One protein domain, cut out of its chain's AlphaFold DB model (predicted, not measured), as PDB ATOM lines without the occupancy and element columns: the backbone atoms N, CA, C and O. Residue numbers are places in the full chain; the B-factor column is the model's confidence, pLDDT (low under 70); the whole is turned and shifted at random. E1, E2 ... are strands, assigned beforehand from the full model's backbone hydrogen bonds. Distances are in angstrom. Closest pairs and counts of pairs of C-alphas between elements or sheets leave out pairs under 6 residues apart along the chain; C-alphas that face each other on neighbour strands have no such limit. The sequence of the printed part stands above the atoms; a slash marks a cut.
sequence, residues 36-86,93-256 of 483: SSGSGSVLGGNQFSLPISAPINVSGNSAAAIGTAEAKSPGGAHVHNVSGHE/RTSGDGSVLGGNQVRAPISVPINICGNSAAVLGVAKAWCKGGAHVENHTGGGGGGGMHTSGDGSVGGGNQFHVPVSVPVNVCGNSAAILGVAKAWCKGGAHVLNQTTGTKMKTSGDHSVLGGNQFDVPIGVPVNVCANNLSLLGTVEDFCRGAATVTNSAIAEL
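What this domain is: This is residues 36 to 86 and 93 to 256 of the 483 residues of the protein "DUF320 domain-containing protein" of Actinomadura sp. J1-007 (UniProt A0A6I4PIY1). The chain is wound in four long, flattened turns stacked side by side, each running out as one wall and folding back as the other, with matching runs of successive turns paired as parallel strands. E1, E2 and E3 of the first turn run outward and E4 and E5 return; the walls lie close together where E3 folds back into E4 and spread apart toward E1 and the end of E5, with a kink between E2 and E3. The printed part has 215 residues with no named helix and 22 named strands, E1 to E22 in chain order, in five four-stranded sheets and one two-stranded sheet, each parallel. Its class is all strand, though under half of the residues, 102, are in named elements. It is loose, with a radius of gyration of the C-alphas of 23.8 A, and its outline is a rod spanning 74 by 32 by 26 A.

Where its parts are: One sheet has seven residues in each strand: E5, residues 77 to 83, E10, 135 to 141, E16, 192 to 198, and E22, 246 to 252, with lengths of 19.9, 19.8, 19.5 and 19.9 A. C-alpha 252 is at (13.098, -18.083, 13.281). The next holds E4, residues 67 to 73, E9, 125 to 131, E15, 183 to 188, and E21, 237 to 242, with lengths of 20.5, 20.1, 16.7 and 16.9 A; C-alpha 67 is at (-10.343, -15.945, -33.397). The other strands are shorter: E3, residues 62 to 64, E8, 120 to 123, E14, 177 to 180, and E20, 231 to 233; E2, 56 to 59, E7, 114 to 117, E13, 171 to 174, and E19, 225 to 228; E1, 47 to 49, E6, 105 to 107, E12, 162 to 164, and E18, 216 to 218; and the pair E11, 149 to 151, and E17, 203 to 205. C-alpha 47 is at (34.168, -10.053, 2.249).

How they stand to each other: The sheet E5 E10 E16 E22 runs in that order, with E5 and E22 as edge strands. N 81 and O 138 are 2.8 A apart, N 139 and O 195 2.8 A, and N 196 and O 249 2.8 A, each within hydrogen-bond range. In the sheet E4 E9 E15 E21, N 71 and O 128 are within range at 2.9 A, as are N 129 and O 185 at 2.8 A. The closest C-alphas of E3 and E9 are those of Ser 62 and Ala 129, 5.2 A apart. E3 and E8 are parallel neighbours at 3 degrees, with N 64 and O 121 at 2.8 A. E2 runs on into E3 across a break of 2 residues, at 47 degrees, and E13 runs on into E14 at 50 degrees. The closest C-alphas of E2 and E5 are those of Asn 57 and Ala 77, 5.4 A apart. E1 and E5 are apart. In the sheet E1 E6 E12 E18, N 106 and O 47 are 2.8 A apart. E11 and E17 are parallel neighbours, with N 204 and O 149 at 2.9 A; residues 93 to 94 pair with residues 150 to 151 of E11.

The domain as a whole: The two C-alphas farthest apart are those of Gly 67 and His 209, 75.7 A. Residues 87 to 92 are not printed, and C-alphas 86 and 93 are 18.1 A apart across that cut. Of the links that are printed whole, none is long. Residues 93 to 104 hold no named element. The mean pLDDT of the printed part is 78.3; 44 residues are under 70, among them residues 36 to 45, 141 to 147 and 252 to 256.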
ATOM      1  N   SER A  36      40.396 -14.409   4.470       62.34
ATOM      2  CA  SER A  36      41.291 -13.267   4.250       62.34
ATOM      3  C   SER A  36      41.822 -12.748   5.577       62.34
ATOM      4  O   SER A  36      41.037 -12.418   6.452       62.34
ATOM      5  N   SER A  37      43.135 -12.635   5.770       61.12
ATOM      6  CA  SER A  37      43.669 -12.145   7.049       61.12
ATOM      7  C   SER A  37      43.293 -10.682   7.310       61.12
ATOM      8  O   SER A  37      42.880 -10.370   8.414       61.12
ATOM      9  N   GLY A  38      43.334  -9.789   6.314       45.25
ATOM     10  CA  GLY A  38      42.870  -8.396   6.454       45.25
ATOM     11  C   GLY A  38      43.601  -7.543   7.507       45.25
ATOM     12  O   GLY A  38      43.211  -6.398   7.732       45.25
ATOM     13  N   SER A  39      44.639  -8.077   8.151       62.31
ATOM     14  CA  SER A  39      45.321  -7.455   9.282       62.31
ATOM     15  C   SER A  39      46.185  -6.264   8.857       62.31
ATOM     16  O   SER A  39      46.839  -6.288   7.813       62.31
ATOM     17  N   GLY A  40      46.152  -5.190   9.649       53.09
ATOM     18  CA  GLY A  40      46.869  -3.934   9.409       53.09
ATOM     19  C   GLY A  40      46.448  -3.192   8.138       53.09
ATOM     20  O   GLY A  40      47.138  -2.272   7.705       53.09
ATOM     21  N   SER A  41      45.355  -3.609   7.494       53.22
ATOM     22  CA  SER A  41      44.937  -3.068   6.202       53.22
ATOM     23  C   SER A  41      44.018  -1.856   6.348       53.22
ATOM     24  O   SER A  41      43.306  -1.731   7.334       53.22
ATOM     25  N   VAL A  42      43.993  -0.972   5.348       49.62
ATOM     26  CA  VAL A  42      43.129   0.228   5.335       49.62
ATOM     27  C   VAL A  42      41.781  -0.018   4.636       49.62
ATOM     28  O   VAL A  42      40.873   0.794   4.761       49.62
ATOM     29  N   LEU A  43      41.640  -1.133   3.904       61.53
ATOM     30  CA  LEU A  43      40.382  -1.613   3.291       61.53
ATOM     31  C   LEU A  43      40.392  -3.132   2.980       61.53
ATOM     32  O   LEU A  43      39.452  -3.659   2.381       61.53
ATOM     33  N   GLY A  44      41.465  -3.853   3.308       56.50
ATOM     34  CA  GLY A  44      41.608  -5.280   3.016       56.50
ATOM     35  C   GLY A  44      40.826  -6.166   3.983       56.50
ATOM     36  O   GLY A  44      40.439  -5.755   5.075       56.50
ATOM     37  N   GLY A  45      40.578  -7.410   3.582       59.72
ATOM     38  CA  GLY A  45      39.836  -8.369   4.403       59.72
ATOM     39  C   GLY A  45      38.320  -8.203   4.384       59.72
ATOM     40  O   GLY A  45      37.638  -9.014   4.994       59.72
ATOM     41  N   ASN A  46      37.777  -7.210   3.674       73.31
ATOM     42  CA  ASN A  46      36.333  -7.100   3.483       73.31
ATOM     43  C   ASN A  46      35.819  -8.238   2.581       73.31
ATOM     44  O   ASN A  46      36.405  -8.500   1.531       73.31
ATOM     45  N   GLN A  47      34.737  -8.910   2.976       75.56
ATOM     46  CA  GLN A  47      34.168 -10.053   2.249       75.56
ATOM     47  C   GLN A  47      32.694  -9.821   1.930       75.56
ATOM     48  O   GLN A  47      31.937  -9.345   2.778       75.56
ATOM     49  N   PHE A  48      32.283 -10.191   0.717       77.75
ATOM     50  CA  PHE A  48      30.917 -10.023   0.227       77.75
ATOM     51  C   PHE A  48      30.412 -11.337  -0.368       77.75
ATOM     52  O   PHE A  48      30.947 -11.827  -1.357       77.75
ATOM     53  N   SER A  49      29.344 -11.888   0.206       73.31
ATOM     54  CA  SER A  49      28.673 -13.091  -0.288       73.31
ATOM     55  C   SER A  49      27.233 -12.753  -0.666       73.31
ATOM     56  O   SER A  49      26.385 -12.525   0.201       73.31
ATOM     57  N   LEU A  50      26.971 -12.701  -1.975       73.81
ATOM     58  CA  LEU A  50      25.703 -12.254  -2.563       73.81
ATOM     59  C   LEU A  50      25.092 -13.335  -3.476       73.81
ATOM     60  O   LEU A  50      25.021 -13.141  -4.690       73.81
ATOM     61  N   PRO A  51      24.692 -14.507  -2.948       74.12
ATOM     62  CA  PRO A  51      24.048 -15.522  -3.773       74.12
ATOM     63  C   PRO A  51      22.659 -15.041  -4.217       74.12
ATOM     64  O   PRO A  51      21.887 -14.522  -3.411       74.12
ATOM     65  N   ILE A  52      22.340 -15.230  -5.501       75.62
ATOM     66  CA  ILE A  52      21.072 -14.804  -6.104       75.62
ATOM     67  C   ILE A  52      20.286 -16.039  -6.548       75.62
ATOM     68  O   ILE A  52      20.796 -16.879  -7.289       75.62
ATOM     69  N   SER A  53      19.024 -16.125  -6.139       80.06
ATOM     70  CA  SER A  53      18.077 -17.156  -6.562       80.06
ATOM     71  C   SER A  53      16.806 -16.507  -7.094       80.06
ATOM     72  O   SER A  53      16.086 -15.835  -6.361       80.06
ATOM     73  N   ALA A  54      16.514 -16.717  -8.374       84.44
ATOM     74  CA  ALA A  54      15.353 -16.121  -9.027       84.44
ATOM     75  C   ALA A  54      14.647 -17.144  -9.930       84.44
ATOM     76  O   ALA A  54      14.834 -17.116 -11.146       84.44
ATOM     77  N   PRO A  55      13.873 -18.091  -9.362       80.00
ATOM     78  CA  PRO A  55      13.040 -18.966 -10.176       80.00
ATOM     79  C   PRO A  55      11.943 -18.155 -10.867       80.00
ATOM     80  O   PRO A  55      11.226 -17.387 -10.222       80.00
ATOM     81  N   ILE A  56      11.789 -18.358 -12.175       76.62
ATOM     82  CA  ILE A  56      10.796 -17.664 -12.996       76.62
ATOM     83  C   ILE A  56       9.814 -18.697 -13.555       76.62
ATOM     84  O   ILE A  56      10.202 -19.566 -14.330       76.62
ATOM     85  N   ASN A  57       8.536 -18.586 -13.189       75.81
ATOM     86  CA  ASN A  57       7.443 -19.344 -13.793       75.81
ATOM     87  C   ASN A  57       6.626 -18.435 -14.721       75.81
ATOM     88  O   ASN A  57       5.975 -17.502 -14.250       75.81
ATOM     89  N   VAL A  58       6.613 -18.728 -16.024       75.56
ATOM     90  CA  VAL A  58       5.751 -18.052 -17.010       75.56
ATOM     91  C   VAL A  58       4.888 -19.100 -17.700       75.56
ATOM     92  O   VAL A  58       5.377 -19.859 -18.532       75.56
ATOM     93  N   SER A  59       3.602 -19.178 -17.353       70.06
ATOM     94  CA  SER A  59       2.773 -20.312 -17.777       70.06
ATOM     95  C   SER A  59       1.295 -19.970 -17.973       70.06
ATOM     96  O   SER A  59       0.722 -19.168 -17.239       70.06
ATOM     97  N   GLY A  60       0.648 -20.627 -18.941       69.56
ATOM     98  CA  GLY A  60      -0.804 -20.539 -19.150       69.56
ATOM     99  C   GLY A  60      -1.310 -19.161 -19.585       69.56
ATOM    100  O   GLY A  60      -2.462 -18.843 -19.326       69.56
ATOM    101  N   ASN A  61      -0.461 -18.340 -20.212       65.44
ATOM    102  CA  ASN A  61      -0.851 -17.042 -20.766       65.44
ATOM    103  C   ASN A  61      -1.406 -17.214 -22.189       65.44
ATOM    104  O   ASN A  61      -0.886 -18.027 -22.951       65.44
ATOM    105  N   SER A  62      -2.434 -16.448 -22.552       67.56
ATOM    106  CA  SER A  62      -3.112 -16.535 -23.851       67.56
ATOM    107  C   SER A  62      -3.264 -15.159 -24.497       67.56
ATOM    108  O   SER A  62      -3.574 -14.180 -23.820       67.56
ATOM    109  N   ALA A  63      -3.077 -15.082 -25.814       70.12
ATOM    110  CA  ALA A  63      -3.318 -13.869 -26.582       70.12
ATOM    111  C   ALA A  63      -4.021 -14.199 -27.906       70.12
ATOM    112  O   ALA A  63      -3.564 -15.064 -28.649       70.12
ATOM    113  N   ALA A  64      -5.113 -13.497 -28.206       62.41
ATOM    114  CA  ALA A  64      -5.864 -13.616 -29.453       62.41
ATOM    115  C   ALA A  64      -5.998 -12.238 -30.109       62.41
ATOM    116  O   ALA A  64      -6.416 -11.283 -29.461       62.41
ATOM    117  N   ALA A  65      -5.659 -12.130 -31.395       61.44
ATOM    118  CA  ALA A  65      -5.871 -10.905 -32.175       61.44
ATOM    119  C   ALA A  65      -7.064 -11.001 -33.137       61.44
ATOM    120  O   ALA A  65      -7.650  -9.982 -33.483       61.44
ATOM    121  N   ILE A  66      -7.377 -12.219 -33.591       70.81
ATOM    122  CA  ILE A  66      -8.596 -12.625 -34.296       70.81
ATOM    123  C   ILE A  66      -8.798 -14.110 -33.952       70.81
ATOM    124  O   ILE A  66      -7.821 -14.862 -33.894       70.81
ATOM    125  N   GLY A  67     -10.037 -14.544 -33.719       71.38
ATOM    126  CA  GLY A  67     -10.343 -15.945 -33.397       71.38
ATOM    127  C   GLY A  67     -10.141 -16.291 -31.919       71.38
ATOM    128  O   GLY A  67     -10.279 -15.423 -31.060       71.38
ATOM    129  N   THR A  68      -9.859 -17.558 -31.610       77.38
ATOM    130  CA  THR A  68      -9.856 -18.075 -30.229       77.38
ATOM    131  C   THR A  68      -8.473 -18.580 -29.824       77.38
ATOM    132  O   THR A  68      -7.885 -19.385 -30.539       77.38
ATOM    133  N   ALA A  69      -7.980 -18.162 -28.657       55.66
ATOM    134  CA  ALA A  69      -6.746 -18.657 -28.053       55.66
ATOM    135  C   ALA A  69      -7.017 -19.163 -26.633       55.66
ATOM    136  O   ALA A  69      -7.563 -18.441 -25.795       55.66
ATOM    137  N   GLU A  70      -6.611 -20.393 -26.336       70.06
ATOM    138  CA  GLU A  70      -6.784 -21.001 -25.017       70.06
ATOM    139  C   GLU A  70      -5.455 -21.557 -24.506       70.06
ATOM    140  O   GLU A  70      -4.791 -22.326 -25.196       70.06
ATOM    141  N   ALA A  71      -5.067 -21.165 -23.292       56.75
ATOM    142  CA  ALA A  71      -3.858 -21.641 -22.633       56.75
ATOM    143  C   ALA A  71      -4.195 -22.175 -21.240       56.75
ATOM    144  O   ALA A  71      -4.802 -21.479 -20.426       56.75
ATOM    145  N   LYS A  72      -3.773 -23.411 -20.964       68.94
ATOM    146  CA  LYS A  72      -3.907 -24.064 -19.658       68.94
ATOM    147  C   LYS A  72      -2.548 -24.586 -19.233       68.94
ATOM    148  O   LYS A  72      -1.889 -25.272 -20.009       68.94
ATOM    149  N   SER A  73      -2.123 -24.279 -18.012       69.62
ATOM    150  CA  SER A  73      -0.878 -24.837 -17.484       69.62
ATOM    151  C   SER A  73      -0.921 -25.040 -15.971       69.62
ATOM    152  O   SER A  73      -1.385 -24.157 -15.246       69.62
ATOM    153  N   PRO A  74      -0.406 -26.170 -15.457       67.62
ATOM    154  CA  PRO A  74      -0.175 -26.306 -14.027       67.62
ATOM    155  C   PRO A  74       0.906 -25.328 -13.530       67.62
ATOM    156  O   PRO A  74       0.783 -24.851 -12.408       67.62
ATOM    157  N   GLY A  75       1.890 -24.958 -14.361       79.75
ATOM    158  CA  GLY A  75       3.014 -24.095 -13.977       79.75
ATOM    159  C   GLY A  75       3.861 -24.645 -12.819       79.75
ATOM    160  O   GLY A  75       3.592 -25.727 -12.294       79.75
ATOM    161  N   GLY A  76       4.882 -23.886 -12.419       76.38
ATOM    162  CA  GLY A  76       5.684 -24.157 -11.224       76.38
ATOM    163  C   GLY A  76       7.177 -23.897 -11.422       76.38
ATOM    164  O   GLY A  76       7.768 -24.360 -12.392       76.38
ATOM    165  N   ALA A  77       7.796 -23.196 -10.478       81.56
ATOM    166  CA  ALA A  77       9.246 -23.087 -10.362       81.56
ATOM    167  C   ALA A  77       9.639 -23.123  -8.880       81.56
ATOM    168  O   ALA A  77       8.990 -22.481  -8.051       81.56
ATOM    169  N   HIS A  78      10.681 -23.877  -8.537       84.62
ATOM    170  CA  HIS A  78      11.123 -24.030  -7.150       84.62
ATOM    171  C   HIS A  78      12.651 -24.029  -7.065       84.62
ATOM    172  O   HIS A  78      13.321 -24.627  -7.908       84.62
ATOM    173  N   VAL A  79      13.193 -23.324  -6.073       84.50
ATOM    174  CA  VAL A  79      14.602 -23.372  -5.678       84.50
ATOM    175  C   VAL A  79      14.692 -23.726  -4.200       84.50
ATOM    176  O   VAL A  79      14.122 -23.037  -3.352       84.50
ATOM    177  N   HIS A  80      15.483 -24.753  -3.899       81.25
ATOM    178  CA  HIS A  80      15.881 -25.095  -2.538       81.25
ATOM    179  C   HIS A  80      17.342 -24.697  -2.324       81.25
ATOM    180  O   HIS A  80      18.250 -25.281  -2.916       81.25
ATOM    181  N   ASN A  81      17.568 -23.715  -1.457       77.50
ATOM    182  CA  ASN A  81      18.892 -23.309  -1.018       77.50
ATOM    183  C   ASN A  81      19.184 -23.944   0.340       77.50
ATOM    184  O   ASN A  81      18.593 -23.578   1.358       77.50
ATOM    185  N   VAL A  82      20.128 -24.880   0.355       67.50
ATOM    186  CA  VAL A  82      20.647 -25.493   1.579       67.50
ATOM    187  C   VAL A  82      22.065 -24.993   1.829       67.50
ATOM    188  O   VAL A  82      22.976 -25.249   1.045       67.50
ATOM    189  N   SER A  83      22.274 -24.266   2.926       61.88
ATOM    190  CA  SER A  83      23.615 -23.893   3.386       61.88
ATOM    191  C   SER A  83      23.964 -24.714   4.630       61.88
ATOM    192  O   SER A  83      23.429 -24.450   5.708       61.88
ATOM    193  N   GLY A  84      24.836 -25.715   4.471       54.12
ATOM    194  CA  GLY A  84      25.341 -26.544   5.574       54.12
ATOM    195  C   GLY A  84      25.397 -28.040   5.287       54.12
ATOM    196  O   GLY A  84      24.870 -28.825   6.066       54.12
ATOM    197  N   HIS A  85      26.028 -28.444   4.181       43.53
ATOM    198  CA  HIS A  85      26.415 -29.846   4.039       43.53
ATOM    199  C   HIS A  85      27.554 -30.165   5.022       43.53
ATOM    200  O   HIS A  85      28.397 -29.304   5.282       43.53
ATOM    201  N   GLU A  86      27.558 -31.384   5.569       45.94
ATOM    202  CA  GLU A  86      28.480 -31.864   6.615       45.94
ATOM    203  C   GLU A  86      29.961 -31.899   6.178       45.94
ATOM    204  O   GLU A  86      30.849 -32.141   6.996       45.94
ATOM    205  N   ARG A  93      35.548 -15.869   6.860       78.88
ATOM    206  CA  ARG A  93      36.538 -15.680   7.929       78.88
ATOM    207  C   ARG A  93      37.525 -14.590   7.564       78.88
ATOM    208  O   ARG A  93      38.274 -14.736   6.599       78.88
ATOM    209  N   THR A  94      37.606 -13.547   8.383       78.25
ATOM    210  CA  THR A  94      38.682 -12.557   8.264       78.25
ATOM    211  C   THR A  94      39.160 -12.043   9.603       78.25
ATOM    212  O   THR A  94      38.333 -11.808  10.467       78.25
ATOM    213  N   SER A  95      40.466 -11.875   9.816       75.75
ATOM    214  CA  SER A  95      40.937 -11.383  11.112       75.75
ATOM    215  C   SER A  95      40.688  -9.878  11.244       75.75
ATOM    216  O   SER A  95      40.012  -9.459  12.168       75.75
ATOM    217  N   GLY A  96      41.075  -9.054  10.266       66.38
ATOM    218  CA  GLY A  96      40.776  -7.614  10.286       66.38
ATOM    219  C   GLY A  96      41.456  -6.853  11.434       66.38
ATOM    220  O   GLY A  96      41.072  -5.725  11.740       66.38
ATOM    221  N   ASP A  97      42.459  -7.456  12.072       74.94
ATOM    222  CA  ASP A  97      43.112  -6.902  13.262       74.94
ATOM    223  C   ASP A  97      43.955  -5.681  12.911       74.94
ATOM    224  O   ASP A  97      44.675  -5.687  11.914       74.94
ATOM    225  N   GLY A  98      43.884  -4.623  13.715       68.31
ATOM    226  CA  GLY A  98      44.600  -3.369  13.486       68.31
ATOM    227  C   GLY A  98      44.242  -2.693  12.161       68.31
ATOM    228  O   GLY A  98      45.013  -1.873  11.668       68.31
ATOM    229  N   SER A  99      43.121  -3.077  11.542       67.94
ATOM    230  CA  SER A  99      42.696  -2.535  10.254       67.94
ATOM    231  C   SER A  99      41.927  -1.224  10.420       67.94
ATOM    232  O   SER A  99      41.249  -0.990  11.419       67.94
ATOM    233  N   VAL A 100      42.000  -0.353   9.423       72.44
ATOM    234  CA  VAL A 100      41.061   0.760   9.256       72.44
ATOM    235  C   VAL A 100      40.046   0.277   8.230       72.44
ATOM    236  O   VAL A 100      40.461  -0.172   7.177       72.44
ATOM    237  N   LEU A 101      38.746   0.272   8.531       74.69
ATOM    238  CA  LEU A 101      37.672  -0.165   7.619       74.69
ATOM    239  C   LEU A 101      37.872  -1.551   6.953       74.69
ATOM    240  O   LEU A 101      37.264  -1.843   5.919       74.69
ATOM    241  N   GLY A 102      38.720  -2.408   7.522       72.00
ATOM    242  CA  GLY A 102      39.008  -3.752   7.034       72.00
ATOM    243  C   GLY A 102      38.254  -4.824   7.813       72.00
ATOM    244  O   GLY A 102      37.661  -4.580   8.862       72.00
ATOM    245  N   GLY A 103      38.259  -6.045   7.294       71.19
ATOM    246  CA  GLY A 103      37.655  -7.182   7.992       71.19
ATOM    247  C   GLY A 103      36.122  -7.149   8.122       71.19
ATOM    248  O   GLY A 103      35.566  -7.908   8.914       71.19
ATOM    249  N   ASN A 104      35.415  -6.282   7.387       77.56
ATOM    250  CA  ASN A 104      33.953  -6.258   7.399       77.56
ATOM    251  C   ASN A 104      33.384  -7.377   6.517       77.56
ATOM    252  O   ASN A 104      33.881  -7.644   5.425       77.56
ATOM    253  N   GLN A 105      32.315  -8.025   6.962       81.94
ATOM    254  CA  GLN A 105      31.691  -9.127   6.232       81.94
ATOM    255  C   GLN A 105      30.240  -8.801   5.916       81.94
ATOM    256  O   GLN A 105      29.477  -8.405   6.794       81.94
ATOM    257  N   VAL A 106      29.838  -9.007   4.667       81.44
ATOM    258  CA  VAL A 106      28.461  -8.812   4.222       81.44
ATOM    259  C   VAL A 106      27.970 -10.088   3.556       81.44
ATOM    260  O   VAL A 106      28.511 -10.525   2.542       81.44
ATOM    261  N   ARG A 107      26.915 -10.682   4.109       79.12
ATOM    262  CA  ARG A 107      26.175 -11.789   3.507       79.12
ATOM    263  C   ARG A 107      24.756 -11.323   3.215       79.12
ATOM    264  O   ARG A 107      23.973 -11.117   4.138       79.12
ATOM    265  N   ALA A 108      24.407 -11.192   1.944       80.25
ATOM    266  CA  ALA A 108      23.066 -10.793   1.533       80.25
ATOM    267  C   ALA A 108      22.543 -11.756   0.460       80.25
ATOM    268  O   ALA A 108      22.749 -11.520  -0.732       80.25
ATOM    269  N   PRO A 109      21.919 -12.879   0.861       80.44
ATOM    270  CA  PRO A 109      21.250 -13.757  -0.087       80.44
ATOM    271  C   PRO A 109      20.020 -13.048  -0.662       80.44
ATOM    272  O   PRO A 109      19.208 -12.491   0.078       80.44
ATOM    273  N   ILE A 110      19.884 -13.069  -1.987       83.25
ATOM    274  CA  ILE A 110      18.822 -12.377  -2.724       83.25
ATOM    275  C   ILE A 110      17.891 -13.424  -3.341       83.25
ATOM    276  O   ILE A 110      18.317 -14.246  -4.148       83.25
ATOM    277  N   SER A 111      16.611 -13.389  -2.975       88.31
ATOM    278  CA  SER A 111      15.566 -14.291  -3.469       88.31
ATOM    279  C   SER A 111      14.481 -13.513  -4.212       88.31
ATOM    280  O   SER A 111      13.785 -12.690  -3.619       88.31
ATOM    281  N   VAL A 112      14.308 -13.779  -5.506       90.81
ATOM    282  CA  VAL A 112      13.347 -13.073  -6.375       90.81
ATOM    283  C   VAL A 112      12.522 -14.093  -7.170       90.81
ATOM    284  O   VAL A 112      12.737 -14.253  -8.372       90.81
ATOM    285  N   PRO A 113      11.609 -14.851  -6.532       88.69
ATOM    286  CA  PRO A 113      10.698 -15.713  -7.274       88.69
ATOM    287  C   PRO A 113       9.708 -14.863  -8.075       88.69
ATOM    288  O   PRO A 113       9.051 -13.978  -7.525       88.69
ATOM    289  N   ILE A 114       9.575 -15.158  -9.367       87.31
ATOM    290  CA  ILE A 114       8.680 -14.445 -10.282       87.31
ATOM    291  C   ILE A 114       7.656 -15.432 -10.841       87.31
ATOM    292  O   ILE A 114       8.019 -16.415 -11.481       87.31
ATOM    293  N   ASN A 115       6.368 -15.162 -10.641       87.38
ATOM    294  CA  ASN A 115       5.267 -15.947 -11.196       87.38
ATOM    295  C   ASN A 115       4.398 -15.079 -12.117       87.38
ATOM    296  O   ASN A 115       3.748 -14.150 -11.648       87.38
ATOM    297  N   ILE A 116       4.351 -15.401 -13.412       86.12
ATOM    298  CA  ILE A 116       3.516 -14.744 -14.430       86.12
ATOM    299  C   ILE A 116       2.578 -15.789 -15.035       86.12
ATOM    300  O   ILE A 116       2.968 -16.608 -15.871       86.12
ATOM    301  N   CYS A 117       1.327 -15.784 -14.593       86.94
ATOM    302  CA  CYS A 117       0.458 -16.946 -14.712       86.94
ATOM    303  C   CYS A 117      -0.973 -16.548 -15.096       86.94
ATOM    304  O   CYS A 117      -1.584 -15.684 -14.470       86.94
ATOM    305  N   GLY A 118      -1.518 -17.202 -16.124       80.19
ATOM    306  CA  GLY A 118      -2.942 -17.103 -16.457       80.19
ATOM    307  C   GLY A 118      -3.394 -15.734 -16.971       80.19
ATOM    308  O   GLY A 118      -4.539 -15.368 -16.736       80.19
ATOM    309  N   ASN A 119      -2.527 -14.968 -17.638       77.44
ATOM    310  CA  ASN A 119      -2.886 -13.664 -18.204       77.44
ATOM    311  C   ASN A 119      -3.482 -13.816 -19.611       77.44
ATOM    312  O   ASN A 119      -2.994 -14.625 -20.405       77.44
ATOM    313  N   SER A 120      -4.513 -13.033 -19.930       82.75
ATOM    314  CA  SER A 120      -5.215 -13.080 -21.217       82.75
ATOM    315  C   SER A 120      -5.277 -11.715 -21.904       82.75
ATOM    316  O   SER A 120      -5.520 -10.695 -21.263       82.75
ATOM    317  N   ALA A 121      -5.088 -11.691 -23.222       81.19
ATOM    318  CA  ALA A 121      -5.273 -10.491 -24.034       81.19
ATOM    319  C   ALA A 121      -6.045 -10.817 -25.318       81.19
ATOM    320  O   ALA A 121      -5.659 -11.716 -26.060       81.19
ATOM    321  N   ALA A 122      -7.121 -10.088 -25.596       81.62
ATOM    322  CA  ALA A 122      -7.962 -10.273 -26.767       81.62
ATOM    323  C   ALA A 122      -8.155  -8.957 -27.531       81.62
ATOM    324  O   ALA A 122      -8.549  -7.935 -26.973       81.62
ATOM    325  N   VAL A 123      -7.944  -8.996 -28.837       89.12
ATOM    326  CA  VAL A 123      -8.432  -8.000 -29.792       89.12
ATOM    327  C   VAL A 123      -9.331  -8.770 -30.747       89.12
ATOM    328  O   VAL A 123      -8.926  -9.839 -31.178       89.12
ATOM    329  N   LEU A 124     -10.557  -8.310 -31.012       86.31
ATOM    330  CA  LEU A 124     -11.453  -8.899 -32.029       86.31
ATOM    331  C   LEU A 124     -11.578 -10.442 -31.976       86.31
ATOM    332  O   LEU A 124     -11.674 -11.117 -33.002       86.31
ATOM    333  N   GLY A 125     -11.539 -11.018 -30.772       83.06
ATOM    334  CA  GLY A 125     -11.396 -12.459 -30.570       83.06
ATOM    335  C   GLY A 125     -11.641 -12.887 -29.126       83.06
ATOM    336  O   GLY A 125     -12.101 -12.098 -28.302       83.06
ATOM    337  N   VAL A 126     -11.344 -14.146 -28.818       86.19
ATOM    338  CA  VAL A 126     -11.573 -14.769 -27.511       86.19
ATOM    339  C   VAL A 126     -10.256 -15.320 -26.967       86.19
ATOM    340  O   VAL A 126      -9.721 -16.282 -27.507       86.19
ATOM    341  N   ALA A 127      -9.745 -14.760 -25.875       74.50
ATOM    342  CA  ALA A 127      -8.577 -15.271 -25.165       74.50
ATOM    343  C   ALA A 127      -9.001 -15.872 -23.823       74.50
ATOM    344  O   ALA A 127      -9.636 -15.208 -23.010       74.50
ATOM    345  N   LYS A 128      -8.643 -17.131 -23.575       77.69
ATOM    346  CA  LYS A 128      -8.859 -17.826 -22.303       77.69
ATOM    347  C   LYS A 128      -7.519 -18.287 -21.748       77.69
ATOM    348  O   LYS A 128      -6.783 -19.010 -22.413       77.69
ATOM    349  N   ALA A 129      -7.209 -17.879 -20.533       76.69
ATOM    350  CA  ALA A 129      -5.984 -18.213 -19.836       76.69
ATOM    351  C   ALA A 129      -6.335 -18.845 -18.490       76.69
ATOM    352  O   ALA A 129      -7.138 -18.302 -17.729       76.69
ATOM    353  N   TRP A 130      -5.743 -20.001 -18.203       86.00
ATOM    354  CA  TRP A 130      -5.873 -20.676 -16.921       86.00
ATOM    355  C   TRP A 130      -4.517 -21.168 -16.444       86.00
ATOM    356  O   TRP A 130      -3.766 -21.806 -17.190       86.00
ATOM    357  N   CYS A 131      -4.208 -20.912 -15.179       83.62
ATOM    358  CA  CYS A 131      -2.947 -21.350 -14.620       83.62
ATOM    359  C   CYS A 131      -3.015 -21.618 -13.111       83.62
ATOM    360  O   CYS A 131      -3.508 -20.799 -12.332       83.62
ATOM    361  N   LYS A 132      -2.487 -22.770 -12.674       89.88
ATOM    362  CA  LYS A 132      -2.283 -23.023 -11.240       89.88
ATOM    363  C   LYS A 132      -1.059 -22.251 -10.747       89.88
ATOM    364  O   LYS A 132      -1.201 -21.514  -9.786       89.88
ATOM    365  N   GLY A 133       0.075 -22.336 -11.437       82.69
ATOM    366  CA  GLY A 133       1.279 -21.541 -11.183       82.69
ATOM    367  C   GLY A 133       1.900 -21.725  -9.801       82.69
ATOM    368  O   GLY A 133       1.449 -22.536  -8.993       82.69
ATOM    369  N   GLY A 134       2.946 -20.941  -9.552       84.94
ATOM    370  CA  GLY A 134       3.715 -20.957  -8.311       84.94
ATOM    371  C   GLY A 134       5.199 -20.733  -8.580       84.94
ATOM    372  O   GLY A 134       5.782 -21.400  -9.434       84.94
ATOM    373  N   ALA A 135       5.816 -19.807  -7.857       87.88
ATOM    374  CA  ALA A 135       7.263 -19.651  -7.801       87.88
ATOM    375  C   ALA A 135       7.695 -19.654  -6.334       87.88
ATOM    376  O   ALA A 135       7.192 -18.862  -5.540       87.88
ATOM    377  N   HIS A 136       8.596 -20.556  -5.964       91.12
ATOM    378  CA  HIS A 136       8.960 -20.792  -4.571       91.12
ATOM    379  C   HIS A 136      10.476 -20.758  -4.391       91.12
ATOM    380  O   HIS A 136      11.217 -21.319  -5.196       91.12
ATOM    381  N   VAL A 137      10.931 -20.099  -3.330       89.62
ATOM    382  CA  VAL A 137      12.308 -20.201  -2.838       89.62
ATOM    383  C   VAL A 137      12.258 -20.626  -1.379       89.62
ATOM    384  O   VAL A 137      11.615 -19.965  -0.564       89.62
ATOM    385  N   GLU A 138      12.952 -21.707  -1.054       88.44
ATOM    386  CA  GLU A 138      13.154 -22.166   0.317       88.44
ATOM    387  C   GLU A 138      14.626 -22.004   0.683       88.44
ATOM    388  O   GLU A 138      15.500 -22.635   0.092       88.44
ATOM    389  N   ASN A 139      14.901 -21.139   1.657       84.06
ATOM    390  CA  ASN A 139      16.233 -20.902   2.189       84.06
ATOM    391  C   ASN A 139      16.344 -21.565   3.563       84.06
ATOM    392  O   ASN A 139      15.734 -21.103   4.529       84.06
ATOM    393  N   HIS A 140      17.153 -22.619   3.658       77.50
ATOM    394  CA  HIS A 140      17.472 -23.285   4.918       77.50
ATOM    395  C   HIS A 140      18.877 -22.887   5.373       77.50
ATOM    396  O   HIS A 140      19.883 -23.273   4.773       77.50
ATOM    397  N   THR A 141      18.940 -22.126   6.465       66.94
ATOM    398  CA  THR A 141      20.185 -21.665   7.092       66.94
ATOM    399  C   THR A 141      20.305 -22.267   8.496       66.94
ATOM    400  O   THR A 141      19.562 -21.892   9.399       66.94
ATOM    401  N   GLY A 142      21.242 -23.213   8.673       57.81
ATOM    402  CA  GLY A 142      21.727 -23.653   9.991       57.81
ATOM    403  C   GLY A 142      21.391 -25.084  10.462       57.81
ATOM    404  O   GLY A 142      21.217 -25.332  11.658       57.81
ATOM    405  N   GLY A 143      21.407 -26.065   9.557       46.06
ATOM    406  CA  GLY A 143      21.744 -27.448   9.936       46.06
ATOM    407  C   GLY A 143      23.236 -27.551  10.296       46.06
ATOM    408  O   GLY A 143      24.033 -26.753   9.809       46.06
ATOM    409  N   GLY A 144      23.611 -28.464  11.195       45.44
ATOM    410  CA  GLY A 144      24.941 -28.559  11.814       45.44
ATOM    411  C   GLY A 144      26.151 -28.254  10.909       45.44
ATOM    412  O   GLY A 144      26.255 -28.718   9.784       45.44
ATOM    413  N   GLY A 145      27.099 -27.473  11.436       47.34
ATOM    414  CA  GLY A 145      28.455 -27.346  10.878       47.34
ATOM    415  C   GLY A 145      28.688 -26.325   9.753       47.34
ATOM    416  O   GLY A 145      29.840 -25.973   9.522       47.34
ATOM    417  N   GLY A 146      27.657 -25.782   9.100       47.50
ATOM    418  CA  GLY A 146      27.837 -24.902   7.933       47.50
ATOM    419  C   GLY A 146      27.957 -23.395   8.214       47.50
ATOM    420  O   GLY A 146      27.028 -22.785   8.732       47.50
ATOM    421  N   GLY A 147      29.059 -22.771   7.775       59.47
ATOM    422  CA  GLY A 147      29.027 -21.443   7.133       59.47
ATOM    423  C   GLY A 147      28.761 -20.162   7.951       59.47
ATOM    424  O   GLY A 147      28.133 -19.251   7.414       59.47
ATOM    425  N   GLY A 148      29.226 -20.036   9.200       70.56
ATOM    426  CA  GLY A 148      29.103 -18.790   9.992       70.56
ATOM    427  C   GLY A 148      29.984 -17.617   9.516       70.56
ATOM    428  O   GLY A 148      30.944 -17.819   8.778       70.56
ATOM    429  N   MET A 149      29.672 -16.393   9.949       74.50
ATOM    430  CA  MET A 149      30.518 -15.204   9.763       74.50
ATOM    431  C   MET A 149      31.409 -15.020  10.994       74.50
ATOM    432  O   MET A 149      30.926 -15.004  12.128       74.50
ATOM    433  N   HIS A 150      32.721 -14.937  10.787       83.81
ATOM    434  CA  HIS A 150      33.696 -14.813  11.870       83.81
ATOM    435  C   HIS A 150      34.745 -13.762  11.544       83.81
ATOM    436  O   HIS A 150      35.516 -13.940  10.598       83.81
ATOM    437  N   THR A 151      34.838 -12.722  12.367       82.81
ATOM    438  CA  THR A 151      35.957 -11.781  12.321       82.81
ATOM    439  C   THR A 151      36.534 -11.523  13.699       82.81
ATOM    440  O   THR A 151      35.815 -11.722  14.667       82.81
ATOM    441  N   SER A 152      37.803 -11.144  13.828       81.75
ATOM    442  CA  SER A 152      38.305 -10.649  15.113       81.75
ATOM    443  C   SER A 152      38.082  -9.142  15.200       81.75
ATOM    444  O   SER A 152      37.282  -8.703  16.014       81.75
ATOM    445  N   GLY A 153      38.619  -8.353  14.271       77.25
ATOM    446  CA  GLY A 153      38.432  -6.900  14.226       77.25
ATOM    447  C   GLY A 153      39.125  -6.177  15.383       77.25
ATOM    448  O   GLY A 153      38.766  -5.039  15.697       77.25
ATOM    449  N   ASP A 154      40.100  -6.822  16.022       84.12
ATOM    450  CA  ASP A 154      40.730  -6.321  17.242       84.12
ATOM    451  C   ASP A 154      41.631  -5.125  16.925       84.12
ATOM    452  O   ASP A 154      42.369  -5.126  15.944       84.12
ATOM    453  N   GLY A 155      41.568  -4.066  17.729       79.44
ATOM    454  CA  GLY A 155      42.328  -2.831  17.523       79.44
ATOM    455  C   GLY A 155      41.993  -2.095  16.221       79.44
ATOM    456  O   GLY A 155      42.792  -1.277  15.769       79.44
ATOM    457  N   SER A 156      40.857  -2.404  15.585       79.31
ATOM    458  CA  SER A 156      40.458  -1.808  14.307       79.31
ATOM    459  C   SER A 156      39.725  -0.470  14.465       79.31
ATOM    460  O   SER A 156      39.112  -0.183  15.495       79.31
ATOM    461  N   VAL A 157      39.745   0.360  13.420       80.69
ATOM    462  CA  VAL A 157      38.936   1.584  13.317       80.69
ATOM    463  C   VAL A 157      37.904   1.386  12.212       80.69
ATOM    464  O   VAL A 157      38.231   1.435  11.030       80.69
ATOM    465  N   GLY A 158      36.653   1.124  12.589       81.19
ATOM    466  CA  GLY A 158      35.552   0.829  11.670       81.19
ATOM    467  C   GLY A 158      35.653  -0.539  10.980       81.19
ATOM    468  O   GLY A 158      35.029  -0.739   9.938       81.19
ATOM    469  N   GLY A 159      36.457  -1.457  11.523       79.06
ATOM    470  CA  GLY A 159      36.624  -2.817  11.014       79.06
ATOM    471  C   GLY A 159      35.814  -3.864  11.782       79.06
ATOM    472  O   GLY A 159      35.223  -3.592  12.826       79.06
ATOM    473  N   GLY A 160      35.764  -5.084  11.256       78.38
ATOM    474  CA  GLY A 160      35.116  -6.213  11.932       78.38
ATOM    475  C   GLY A 160      33.587  -6.134  12.047       78.38
ATOM    476  O   GLY A 160      32.992  -6.850  12.852       78.38
ATOM    477  N   ASN A 161      32.922  -5.279  11.264       82.62
ATOM    478  CA  ASN A 161      31.462  -5.225  11.226       82.62
ATOM    479  C   ASN A 161      30.898  -6.357  10.356       82.62
ATOM    480  O   ASN A 161      31.443  -6.669   9.298       82.62
ATOM    481  N   GLN A 162      29.788  -6.960  10.771       85.25
ATOM    482  CA  GLN A 162      29.132  -8.053  10.056       85.25
ATOM    483  C   GLN A 162      27.678  -7.709   9.749       85.25
ATOM    484  O   GLN A 162      26.917  -7.308  10.627       85.25
ATOM    485  N   PHE A 163      27.282  -7.902   8.497       83.50
ATOM    486  CA  PHE A 163      25.937  -7.618   8.016       83.50
ATOM    487  C   PHE A 163      25.358  -8.862   7.356       83.50
ATOM    488  O   PHE A 163      25.859  -9.329   6.334       83.50
ATOM    489  N   HIS A 164      24.280  -9.381   7.926       82.06
ATOM    490  CA  HIS A 164      23.421 -10.372   7.308       82.06
ATOM    491  C   HIS A 164      22.140  -9.675   6.839       82.06
ATOM    492  O   HIS A 164      21.368  -9.166   7.646       82.06
ATOM    493  N   VAL A 165      21.936  -9.578   5.527       82.12
ATOM    494  CA  VAL A 165      20.812  -8.819   4.951       82.12
ATOM    495  C   VAL A 165      20.120  -9.671   3.891       82.12
ATOM    496  O   VAL A 165      20.349  -9.474   2.698       82.12
ATOM    497  N   PRO A 166      19.318 -10.678   4.280       83.12
ATOM    498  CA  PRO A 166      18.565 -11.456   3.309       83.12
ATOM    499  C   PRO A 166      17.505 -10.570   2.641       83.12
ATOM    500  O   PRO A 166      16.675  -9.957   3.313       83.12
ATOM    501  N   VAL A 167      17.523 -10.510   1.308       85.94
ATOM    502  CA  VAL A 167      16.598  -9.701   0.501       85.94
ATOM    503  C   VAL A 167      15.645 -10.623  -0.245       85.94
ATOM    504  O   VAL A 167      16.066 -11.518  -0.970       85.94
ATOM    505  N   SER A 168      14.345 -10.410  -0.080       90.00
ATOM    506  CA  SER A 168      13.289 -11.212  -0.694       90.00
ATOM    507  C   SER A 168      12.309 -10.314  -1.443       90.00
ATOM    508  O   SER A 168      11.630  -9.489  -0.835       90.00
ATOM    509  N   VAL A 169      12.209 -10.479  -2.760       92.94
ATOM    510  CA  VAL A 169      11.315  -9.686  -3.621       92.94
ATOM    511  C   VAL A 169      10.450 -10.631  -4.460       92.94
ATOM    512  O   VAL A 169      10.701 -10.808  -5.651       92.94
ATOM    513  N   PRO A 170       9.464 -11.322  -3.858       91.06
ATOM    514  CA  PRO A 170       8.558 -12.164  -4.624       91.06
ATOM    515  C   PRO A 170       7.650 -11.299  -5.508       91.06
ATOM    516  O   PRO A 170       7.044 -10.339  -5.030       91.06
ATOM    517  N   VAL A 171       7.523 -11.667  -6.785       91.19
ATOM    518  CA  VAL A 171       6.670 -10.983  -7.765       91.19
ATOM    519  C   VAL A 171       5.626 -11.955  -8.304       91.19
ATOM    520  O   VAL A 171       5.963 -12.973  -8.902       91.19
ATOM    521  N   ASN A 172       4.344 -11.632  -8.135       92.44
ATOM    522  CA  ASN A 172       3.229 -12.409  -8.673       92.44
ATOM    523  C   ASN A 172       2.379 -11.543  -9.616       92.44
ATOM    524  O   ASN A 172       1.860 -10.510  -9.208       92.44
ATOM    525  N   VAL A 173       2.225 -11.979 -10.866       91.12
ATOM    526  CA  VAL A 173       1.403 -11.355 -11.913       91.12
ATOM    527  C   VAL A 173       0.413 -12.400 -12.419       91.12
ATOM    528  O   VAL A 173       0.765 -13.308 -13.177       91.12
ATOM    529  N   CYS A 174      -0.825 -12.311 -11.949       92.81
ATOM    530  CA  CYS A 174      -1.758 -13.426 -11.964       92.81
ATOM    531  C   CYS A 174      -3.148 -12.977 -12.418       92.81
ATOM    532  O   CYS A 174      -3.748 -12.082 -11.826       92.81
ATOM    533  N   GLY A 175      -3.672 -13.626 -13.458       89.19
ATOM    534  CA  GLY A 175      -5.064 -13.446 -13.869       89.19
ATOM    535  C   GLY A 175      -5.393 -12.074 -14.469       89.19
ATOM    536  O   GLY A 175      -6.528 -11.639 -14.341       89.19
ATOM    537  N   ASN A 176      -4.444 -11.375 -15.101       88.19
ATOM    538  CA  ASN A 176      -4.743 -10.089 -15.746       88.19
ATOM    539  C   ASN A 176      -5.409 -10.303 -17.110       88.19
ATOM    540  O   ASN A 176      -5.014 -11.201 -17.861       88.19
ATOM    541  N   SER A 177      -6.397  -9.477 -17.441       90.44
ATOM    542  CA  SER A 177      -7.198  -9.590 -18.662       90.44
ATOM    543  C   SER A 177      -7.269  -8.255 -19.414       90.44
ATOM    544  O   SER A 177      -7.380  -7.181 -18.830       90.44
ATOM    545  N   ALA A 178      -7.198  -8.290 -20.742       90.06
ATOM    546  CA  ALA A 178      -7.414  -7.102 -21.567       90.06
ATOM    547  C   ALA A 178      -8.200  -7.461 -22.827       90.06
ATOM    548  O   ALA A 178      -7.820  -8.395 -23.530       90.06
ATOM    549  N   ALA A 179      -9.268  -6.722 -23.132       89.31
ATOM    550  CA  ALA A 179     -10.116  -6.958 -24.297       89.31
ATOM    551  C   ALA A 179     -10.438  -5.667 -25.070       89.31
ATOM    552  O   ALA A 179     -10.928  -4.680 -24.519       89.31
ATOM    553  N   ILE A 180     -10.253  -5.693 -26.390       89.94
ATOM    554  CA  ILE A 180     -10.780  -4.680 -27.312       89.94
ATOM    555  C   ILE A 180     -11.685  -5.399 -28.306       89.94
ATOM    556  O   ILE A 180     -11.197  -6.161 -29.138       89.94
ATOM    557  N   LEU A 181     -12.998  -5.154 -28.219       86.25
ATOM    558  CA  LEU A 181     -13.998  -5.773 -29.100       86.25
ATOM    559  C   LEU A 181     -13.923  -7.316 -29.098       86.25
ATOM    560  O   LEU A 181     -13.938  -7.948 -30.147       86.25
ATOM    561  N   GLY A 182     -13.786  -7.931 -27.919       87.50
ATOM    562  CA  GLY A 182     -13.584  -9.375 -27.768       87.50
ATOM    563  C   GLY A 182     -13.862  -9.876 -26.351       87.50
ATOM    564  O   GLY A 182     -14.428  -9.152 -25.537       87.50
ATOM    565  N   VAL A 183     -13.457 -11.108 -26.052       90.00
ATOM    566  CA  VAL A 183     -13.622 -11.750 -24.741       90.00
ATOM    567  C   VAL A 183     -12.250 -12.124 -24.186       90.00
ATOM    568  O   VAL A 183     -11.522 -12.871 -24.834       90.00
ATOM    569  N   ALA A 184     -11.902 -11.666 -22.987       89.19
ATOM    570  CA  ALA A 184     -10.672 -12.058 -22.299       89.19
ATOM    571  C   ALA A 184     -11.000 -12.673 -20.933       89.19
ATOM    572  O   ALA A 184     -11.530 -12.001 -20.051       89.19
ATOM    573  N   LYS A 185     -10.706 -13.965 -20.765       90.50
ATOM    574  CA  LYS A 185     -10.907 -14.705 -19.515       90.50
ATOM    575  C   LYS A 185      -9.564 -15.106 -18.923       90.50
ATOM    576  O   LYS A 185      -8.805 -15.821 -19.575       90.50
ATOM    577  N   ALA A 186      -9.296 -14.706 -17.688       89.31
ATOM    578  CA  ALA A 186      -8.039 -14.931 -16.992       89.31
ATOM    579  C   ALA A 186      -8.292 -15.562 -15.617       89.31
ATOM    580  O   ALA A 186      -8.890 -14.957 -14.736       89.31
ATOM    581  N   TRP A 187      -7.824 -16.790 -15.419       90.75
ATOM    582  CA  TRP A 187      -8.004 -17.532 -14.174       90.75
ATOM    583  C   TRP A 187      -6.656 -17.986 -13.648       90.75
ATOM    584  O   TRP A 187      -5.898 -18.669 -14.341       90.75
ATOM    585  N   CYS A 188      -6.350 -17.635 -12.407       90.38
ATOM    586  CA  CYS A 188      -5.054 -17.959 -11.846       90.38
ATOM    587  C   CYS A 188      -5.133 -18.278 -10.344       90.38
ATOM    588  O   CYS A 188      -5.666 -17.502  -9.553       90.38
ATOM    589  N   LYS A 189      -4.580 -19.429  -9.924       93.25
ATOM    590  CA  LYS A 189      -4.243 -19.623  -8.503       93.25
ATOM    591  C   LYS A 189      -2.997 -18.783  -8.228       93.25
ATOM    592  O   LYS A 189      -3.103 -17.800  -7.523       93.25
ATOM    593  N   GLY A 190      -1.881 -19.067  -8.883       86.38
ATOM    594  CA  GLY A 190      -0.626 -18.332  -8.761       86.38
ATOM    595  C   GLY A 190      -0.044 -18.341  -7.349       86.38
ATOM    596  O   GLY A 190      -0.539 -19.022  -6.449       86.38
ATOM    597  N   GLY A 191       1.021 -17.563  -7.172       89.81
ATOM    598  CA  GLY A 191       1.736 -17.422  -5.909       89.81
ATOM    599  C   GLY A 191       3.233 -17.247  -6.135       89.81
ATOM    600  O   GLY A 191       3.815 -17.895  -7.004       89.81
ATOM    601  N   ALA A 192       3.851 -16.361  -5.362       91.88
ATOM    602  CA  ALA A 192       5.300 -16.206  -5.319       91.88
ATOM    603  C   ALA A 192       5.727 -16.182  -3.853       91.88
ATOM    604  O   ALA A 192       5.367 -15.268  -3.118       91.88
ATOM    605  N   HIS A 193       6.450 -17.195  -3.396       93.62
ATOM    606  CA  HIS A 193       6.697 -17.390  -1.975       93.62
ATOM    607  C   HIS A 193       8.188 -17.528  -1.702       93.62
ATOM    608  O   HIS A 193       8.872 -18.325  -2.338       93.62
ATOM    609  N   VAL A 194       8.677 -16.770  -0.726       91.56
ATOM    610  CA  VAL A 194       9.997 -16.992  -0.134       91.56
ATOM    611  C   VAL A 194       9.803 -17.477   1.291       91.56
ATOM    612  O   VAL A 194       9.115 -16.824   2.077       91.56
ATOM    613  N   LEU A 195      10.405 -18.613   1.619       89.75
ATOM    614  CA  LEU A 195      10.440 -19.165   2.962       89.75
ATOM    615  C   LEU A 195      11.884 -19.168   3.459       89.75
ATOM    616  O   LEU A 195      12.717 -19.917   2.958       89.75
ATOM    617  N   ASN A 196      12.165 -18.349   4.465       85.69
ATOM    618  CA  ASN A 196      13.454 -18.301   5.139       85.69
ATOM    619  C   ASN A 196      13.336 -19.048   6.467       85.69
ATOM    620  O   ASN A 196      12.709 -18.560   7.410       85.69
ATOM    621  N   GLN A 197      13.914 -20.244   6.531       80.25
ATOM    622  CA  GLN A 197      14.034 -21.027   7.755       80.25
ATOM    623  C   GLN A 197      15.458 -20.894   8.284       80.25
ATOM    624  O   GLN A 197      16.398 -21.477   7.738       80.25
ATOM    625  N   THR A 198      15.605 -20.119   9.354       69.31
ATOM    626  CA  THR A 198      16.901 -19.823   9.963       69.31
ATOM    627  C   THR A 198      16.913 -20.356  11.393       69.31
ATOM    628  O   THR A 198      16.061 -19.997  12.206       69.31
ATOM    629  N   THR A 199      17.891 -21.200  11.723       65.38
ATOM    630  CA  THR A 199      18.200 -21.622  13.109       65.38
ATOM    631  C   THR A 199      19.216 -20.686  13.783       65.38
ATOM    632  O   THR A 199      19.828 -21.029  14.790       65.38
ATOM    633  N   GLY A 200      19.381 -19.481  13.235       59.78
ATOM    634  CA  GLY A 200      20.330 -18.459  13.667       59.78
ATOM    635  C   GLY A 200      21.588 -18.433  12.797       59.78
ATOM    636  O   GLY A 200      22.309 -19.425  12.674       59.78
ATOM    637  N   THR A 201      21.890 -17.275  12.208       67.12
ATOM    638  CA  THR A 201      23.174 -17.039  11.542       67.12
ATOM    639  C   THR A 201      24.258 -16.940  12.612       67.12
ATOM    640  O   THR A 201      24.227 -16.045  13.456       67.12
ATOM    641  N   LYS A 202      25.231 -17.858  12.614       74.44
ATOM    642  CA  LYS A 202      26.359 -17.795  13.556       74.44
ATOM    643  C   LYS A 202      27.291 -16.654  13.155       74.44
ATOM    644  O   LYS A 202      28.165 -16.851  12.317       74.44
ATOM    645  N   MET A 203      27.080 -15.483  13.742       76.38
ATOM    646  CA  MET A 203      27.956 -14.319  13.635       76.38
ATOM    647  C   MET A 203      28.819 -14.226  14.900       76.38
ATOM    648  O   MET A 203      28.323 -14.424  16.011       76.38
ATOM    649  N   LYS A 204      30.129 -14.009  14.749       84.88
ATOM    650  CA  LYS A 204      31.037 -13.752  15.879       84.88
ATOM    651  C   LYS A 204      32.066 -12.695  15.519       84.88
ATOM    652  O   LYS A 204      32.783 -12.866  14.533       84.88
ATOM    653  N   THR A 205      32.184 -11.681  16.366       85.31
ATOM    654  CA  THR A 205      33.286 -10.715  16.371       85.31
ATOM    655  C   THR A 205      33.848 -10.551  17.780       85.31
ATOM    656  O   THR A 205      33.064 -10.623  18.728       85.31
ATOM    657  N   SER A 206      35.170 -10.417  17.933       84.12
ATOM    658  CA  SER A 206      35.782 -10.042  19.220       84.12
ATOM    659  C   SER A 206      35.762  -8.526  19.398       84.12
ATOM    660  O   SER A 206      35.293  -8.051  20.424       84.12
ATOM    661  N   GLY A 207      36.152  -7.767  18.370       79.19
ATOM    662  CA  GLY A 207      36.088  -6.306  18.338       79.19
ATOM    663  C   GLY A 207      36.891  -5.632  19.452       79.19
ATOM    664  O   GLY A 207      36.624  -4.468  19.773       79.19
ATOM    665  N   ASP A 208      37.847  -6.341  20.059       84.88
ATOM    666  CA  ASP A 208      38.530  -5.895  21.268       84.88
ATOM    667  C   ASP A 208      39.352  -4.646  20.954       84.88
ATOM    668  O   ASP A 208      40.099  -4.603  19.982       84.88
ATOM    669  N   HIS A 209      39.209  -3.593  21.760       82.50
ATOM    670  CA  HIS A 209      39.866  -2.298  21.529       82.50
ATOM    671  C   HIS A 209      39.565  -1.644  20.163       82.50
ATOM    672  O   HIS A 209      40.334  -0.791  19.715       82.50
ATOM    673  N   SER A 210      38.456  -2.004  19.506       80.62
ATOM    674  CA  SER A 210      38.036  -1.362  18.257       80.62
ATOM    675  C   SER A 210      37.301  -0.035  18.488       80.62
ATOM    676  O   SER A 210      36.637   0.181  19.504       80.62
ATOM    677  N   VAL A 211      37.403   0.876  17.518       83.31
ATOM    678  CA  VAL A 211      36.640   2.130  17.463       83.31
ATOM    679  C   VAL A 211      35.644   2.016  16.319       83.31
ATOM    680  O   VAL A 211      36.057   1.894  15.171       83.31
ATOM    681  N   LEU A 212      34.337   2.063  16.606       82.12
ATOM    682  CA  LEU A 212      33.262   1.875  15.610       82.12
ATOM    683  C   LEU A 212      33.306   0.512  14.874       82.12
ATOM    684  O   LEU A 212      32.735   0.380  13.791       82.12
ATOM    685  N   GLY A 213      33.987  -0.487  15.441       81.06
ATOM    686  CA  GLY A 213      34.081  -1.847  14.910       81.06
ATOM    687  C   GLY A 213      33.207  -2.851  15.662       81.06
ATOM    688  O   GLY A 213      32.592  -2.523  16.675       81.06
ATOM    689  N   GLY A 214      33.131  -4.080  15.149       79.94
ATOM    690  CA  GLY A 214      32.457  -5.197  15.827       79.94
ATOM    691  C   GLY A 214      30.922  -5.148  15.847       79.94
ATOM    692  O   GLY A 214      30.288  -5.891  16.600       79.94
ATOM    693  N   ASN A 215      30.286  -4.299  15.036       84.81
ATOM    694  CA  ASN A 215      28.825  -4.251  14.965       84.81
ATOM    695  C   ASN A 215      28.280  -5.435  14.155       84.81
ATOM    696  O   ASN A 215      28.829  -5.774  13.108       84.81
ATOM    697  N   GLN A 216      27.181  -6.042  14.607       85.06
ATOM    698  CA  GLN A 216      26.522  -7.157  13.919       85.06
ATOM    699  C   GLN A 216      25.054  -6.817  13.657       85.06
ATOM    700  O   GLN A 216      24.327  -6.461  14.584       85.06
ATOM    701  N   PHE A 217      24.616  -6.946  12.407       82.06
ATOM    702  CA  PHE A 217      23.246  -6.654  11.992       82.06
ATOM    703  C   PHE A 217      22.646  -7.840  11.243       82.06
ATOM    704  O   PHE A 217      23.269  -8.363  10.323       82.06
ATOM    705  N   ASP A 218      21.423  -8.222  11.609       78.56
ATOM    706  CA  ASP A 218      20.592  -9.161  10.856       78.56
ATOM    707  C   ASP A 218      19.292  -8.451  10.469       78.56
ATOM    708  O   ASP A 218      18.437  -8.186  11.318       78.56
ATOM    709  N   VAL A 219      19.198  -8.032   9.208       79.94
ATOM    710  CA  VAL A 219      18.120  -7.163   8.721       79.94
ATOM    711  C   VAL A 219      17.470  -7.808   7.500       79.94
ATOM    712  O   VAL A 219      17.915  -7.585   6.374       79.94
ATOM    713  N   PRO A 220      16.413  -8.615   7.682       81.69
ATOM    714  CA  PRO A 220      15.674  -9.165   6.559       81.69
ATOM    715  C   PRO A 220      14.854  -8.075   5.860       81.69
ATOM    716  O   PRO A 220      14.080  -7.357   6.493       81.69
ATOM    717  N   ILE A 221      14.977  -7.993   4.536       84.44
ATOM    718  CA  ILE A 221      14.208  -7.079   3.688       84.44
ATOM    719  C   ILE A 221      13.253  -7.906   2.831       84.44
ATOM    720  O   ILE A 221      13.679  -8.764   2.063       84.44
ATOM    721  N   GLY A 222      11.953  -7.637   2.947       87.69
ATOM    722  CA  GLY A 222      10.909  -8.289   2.162       87.69
ATOM    723  C   GLY A 222      10.060  -7.262   1.425       87.69
ATOM    724  O   GLY A 222       9.428  -6.429   2.067       87.69
ATOM    725  N   VAL A 223      10.016  -7.331   0.094       91.31
ATOM    726  CA  VAL A 223       9.181  -6.451  -0.740       91.31
ATOM    727  C   VAL A 223       8.309  -7.309  -1.657       91.31
ATOM    728  O   VAL A 223       8.694  -7.590  -2.791       91.31
ATOM    729  N   PRO A 224       7.149  -7.790  -1.179       89.06
ATOM    730  CA  PRO A 224       6.233  -8.539  -2.024       89.06
ATOM    731  C   PRO A 224       5.531  -7.616  -3.027       89.06
ATOM    732  O   PRO A 224       4.982  -6.579  -2.656       89.06
ATOM    733  N   VAL A 225       5.503  -8.025  -4.297       90.06
ATOM    734  CA  VAL A 225       4.779  -7.340  -5.376       90.06
ATOM    735  C   VAL A 225       3.703  -8.272  -5.921       90.06
ATOM    736  O   VAL A 225       3.997  -9.373  -6.383       90.06
ATOM    737  N   ASN A 226       2.448  -7.826  -5.894       90.50
ATOM    738  CA  ASN A 226       1.315  -8.588  -6.408       90.50
ATOM    739  C   ASN A 226       0.505  -7.746  -7.399       90.50
ATOM    740  O   ASN A 226       0.042  -6.662  -7.060       90.50
ATOM    741  N   VAL A 227       0.314  -8.272  -8.606       90.75
ATOM    742  CA  VAL A 227      -0.539  -7.713  -9.657       90.75
ATOM    743  C   VAL A 227      -1.557  -8.780 -10.023       90.75
ATOM    744  O   VAL A 227      -1.203  -9.846 -10.531       90.75
ATOM    745  N   CYS A 228      -2.817  -8.523  -9.705       92.00
ATOM    746  CA  CYS A 228      -3.833  -9.557  -9.597       92.00
ATOM    747  C   CYS A 228      -5.134  -9.025 -10.179       92.00
ATOM    748  O   CYS A 228      -5.585  -7.977  -9.724       92.00
ATOM    749  N   ALA A 229      -5.719  -9.742 -11.142       91.44
ATOM    750  CA  ALA A 229      -7.019  -9.391 -11.721       91.44
ATOM    751  C   ALA A 229      -7.112  -7.914 -12.169       91.44
ATOM    752  O   ALA A 229      -8.078  -7.211 -11.883       91.44
ATOM    753  N   ASN A 230      -6.072  -7.409 -12.848       89.81
ATOM    754  CA  ASN A 230      -6.196  -6.135 -13.546       89.81
ATOM    755  C   ASN A 230      -6.925  -6.373 -14.862       89.81
ATOM    756  O   ASN A 230      -6.483  -7.198 -15.669       89.81
ATOM    757  N   ASN A 231      -7.977  -5.594 -15.094       89.94
ATOM    758  CA  ASN A 231      -8.770  -5.667 -16.306       89.94
ATOM    759  C   ASN A 231      -8.762  -4.357 -17.102       89.94
ATOM    760  O   ASN A 231      -8.621  -3.256 -16.567       89.94
ATOM    761  N   LEU A 232      -8.897  -4.489 -18.420       89.50
ATOM    762  CA  LEU A 232      -9.118  -3.379 -19.342       89.50
ATOM    763  C   LEU A 232     -10.083  -3.825 -20.438       89.50
ATOM    764  O   LEU A 232      -9.776  -4.753 -21.184       89.50
ATOM    765  N   SER A 233     -11.219  -3.142 -20.574       87.56
ATOM    766  CA  SER A 233     -12.157  -3.365 -21.677       87.56
ATOM    767  C   SER A 233     -12.617  -2.050 -22.293       87.56
ATOM    768  O   SER A 233     -12.993  -1.128 -21.574       87.56
ATOM    769  N   LEU A 234     -12.594  -1.970 -23.627       85.19
ATOM    770  CA  LEU A 234     -13.179  -0.844 -24.366       85.19
ATOM    771  C   LEU A 234     -14.599  -1.163 -24.856       85.19
ATOM    772  O   LEU A 234     -15.499  -0.350 -24.688       85.19
ATOM    773  N   LEU A 235     -14.788  -2.337 -25.467       79.31
ATOM    774  CA  LEU A 235     -16.054  -2.797 -26.064       79.31
ATOM    775  C   LEU A 235     -16.157  -4.343 -26.046       79.31
ATOM    776  O   LEU A 235     -16.639  -4.957 -26.993       79.31
ATOM    777  N   GLY A 236     -15.627  -4.989 -25.004       83.44
ATOM    778  CA  GLY A 236     -15.563  -6.449 -24.864       83.44
ATOM    779  C   GLY A 236     -15.945  -6.948 -23.469       83.44
ATOM    780  O   GLY A 236     -16.219  -6.152 -22.569       83.44
ATOM    781  N   THR A 237     -15.934  -8.263 -23.268       90.19
ATOM    782  CA  THR A 237     -16.121  -8.869 -21.944       90.19
ATOM    783  C   THR A 237     -14.780  -9.287 -21.351       90.19
ATOM    784  O   THR A 237     -13.910  -9.831 -22.034       90.19
ATOM    785  N   VAL A 238     -14.609  -9.009 -20.062       89.81
ATOM    786  CA  VAL A 238     -13.441  -9.399 -19.272       89.81
ATOM    787  C   VAL A 238     -13.930 -10.187 -18.064       89.81
ATOM    788  O   VAL A 238     -14.888  -9.783 -17.408       89.81
ATOM    789  N   GLU A 239     -13.322 -11.342 -17.821       89.75
ATOM    790  CA  GLU A 239     -13.557 -12.146 -16.623       89.75
ATOM    791  C   GLU A 239     -12.208 -12.545 -16.040       89.75
ATOM    792  O   GLU A 239     -11.444 -13.283 -16.660       89.75
ATOM    793  N   ASP A 240     -11.919 -12.064 -14.845       87.75
ATOM    794  CA  ASP A 240     -10.631 -12.218 -14.195       87.75
ATOM    795  C   ASP A 240     -10.809 -12.698 -12.758       87.75
ATOM    796  O   ASP A 240     -11.625 -12.192 -11.990       87.75
ATOM    797  N   PHE A 241     -10.043 -13.723 -12.400       87.75
ATOM    798  CA  PHE A 241     -10.016 -14.266 -11.055       87.75
ATOM    799  C   PHE A 241      -8.596 -14.654 -10.674       87.75
ATOM    800  O   PHE A 241      -7.904 -15.382 -11.396       87.75
ATOM    801  N   CYS A 242      -8.183 -14.213  -9.493       91.00
ATOM    802  CA  CYS A 242      -6.888 -14.531  -8.932       91.00
ATOM    803  C   CYS A 242      -7.014 -14.855  -7.435       91.00
ATOM    804  O   CYS A 242      -7.830 -14.258  -6.731       91.00
ATOM    805  N   ARG A 243      -6.243 -15.836  -6.941       90.50
ATOM    806  CA  ARG A 243      -6.345 -16.293  -5.535       90.50
ATOM    807  C   ARG A 243      -5.038 -16.268  -4.743       90.50
ATOM    808  O   ARG A 243      -5.070 -16.140  -3.525       90.50
ATOM    809  N   GLY A 244      -3.908 -16.453  -5.403       86.25
ATOM    810  CA  GLY A 244      -2.575 -16.493  -4.810       86.25
ATOM    811  C   GLY A 244      -1.949 -15.109  -4.715       86.25
ATOM    812  O   GLY A 244      -2.418 -14.148  -5.324       86.25
ATOM    813  N   ALA A 245      -0.873 -15.019  -3.939       89.50
ATOM    814  CA  ALA A 245      -0.209 -13.764  -3.617       89.50
ATOM    815  C   ALA A 245       1.312 -13.934  -3.564       89.50
ATOM    816  O   ALA A 245       1.830 -15.048  -3.465       89.50
ATOM    817  N   ALA A 246       2.018 -12.809  -3.607       92.56
ATOM    818  CA  ALA A 246       3.429 -12.756  -3.270       92.56
ATOM    819  C   ALA A 246       3.599 -12.665  -1.742       92.56
ATOM    820  O   ALA A 246       3.032 -11.762  -1.126       92.56
ATOM    821  N   THR A 247       4.362 -13.567  -1.116       91.81
ATOM    822  CA  THR A 247       4.617 -13.534   0.335       91.81
ATOM    823  C   THR A 247       6.067 -13.857   0.683       91.81
ATOM    824  O   THR A 247       6.727 -14.659   0.024       91.81
ATOM    825  N   VAL A 248       6.539 -13.268   1.781       91.12
ATOM    826  CA  VAL A 248       7.814 -13.608   2.418       91.12
ATOM    827  C   VAL A 248       7.510 -14.102   3.825       91.12
ATOM    828  O   VAL A 248       6.846 -13.404   4.590       91.12
ATOM    829  N   THR A 249       7.994 -15.292   4.161       89.75
ATOM    830  CA  THR A 249       7.838 -15.897   5.483       89.75
ATOM    831  C   THR A 249       9.213 -16.107   6.090       89.75
ATOM    832  O   THR A 249      10.018 -16.865   5.555       89.75
ATOM    833  N   ASN A 250       9.467 -15.466   7.230       84.69
ATOM    834  CA  ASN A 250      10.677 -15.674   8.016       84.69
ATOM    835  C   ASN A 250      10.312 -16.502   9.250       84.69
ATOM    836  O   ASN A 250       9.595 -16.032  10.133       84.69
ATOM    837  N   SER A 251      10.786 -17.740   9.304       75.25
ATOM    838  CA  SER A 251      10.655 -18.608  10.467       75.25
ATOM    839  C   SER A 251      11.991 -18.631  11.197       75.25
ATOM    840  O   SER A 251      12.902 -19.366  10.820       75.25
ATOM    841  N   ALA A 252      12.102 -17.826  12.253       61.25
ATOM    842  CA  ALA A 252      13.098 -18.083  13.281       61.25
ATOM    843  C   ALA A 252      12.588 -19.273  14.097       61.25
ATOM    844  O   ALA A 252      11.524 -19.188  14.719       61.25
ATOM    845  N   ILE A 253      13.310 -20.393  14.094       50.91
ATOM    846  CA  ILE A 253      13.109 -21.393  15.146       50.91
ATOM    847  C   ILE A 253      13.649 -20.719  16.404       50.91
ATOM    848  O   ILE A 253      14.856 -20.647  16.612       50.91
ATOM    849  N   ALA A 254      12.749 -20.089  17.155       36.31
ATOM    850  CA  ALA A 254      13.080 -19.310  18.329       36.31
ATOM    851  C   ALA A 254      13.680 -20.220  19.410       36.31
ATOM    852  O   ALA A 254      12.965 -20.742  20.260       36.31
ATOM    853  N   GLU A 255      15.002 -20.349  19.441       37.78
ATOM    854  CA  GLU A 255      15.676 -20.216  20.726       37.78
ATOM    855  C   GLU A 255      15.743 -18.720  21.018       37.78
ATOM    856  O   GLU A 255      16.673 -18.013  20.635       37.78
ATOM    857  N   LEU A 256      14.690 -18.215  21.668       31.89
ATOM    858  CA  LEU A 256      14.809 -16.979  22.430       31.89
ATOM    859  C   LEU A 256      16.030 -17.142  23.349       31.89
ATOM    860  O   LEU A 256      16.096 -18.152  24.061       31.89
TER     861      LEU A 256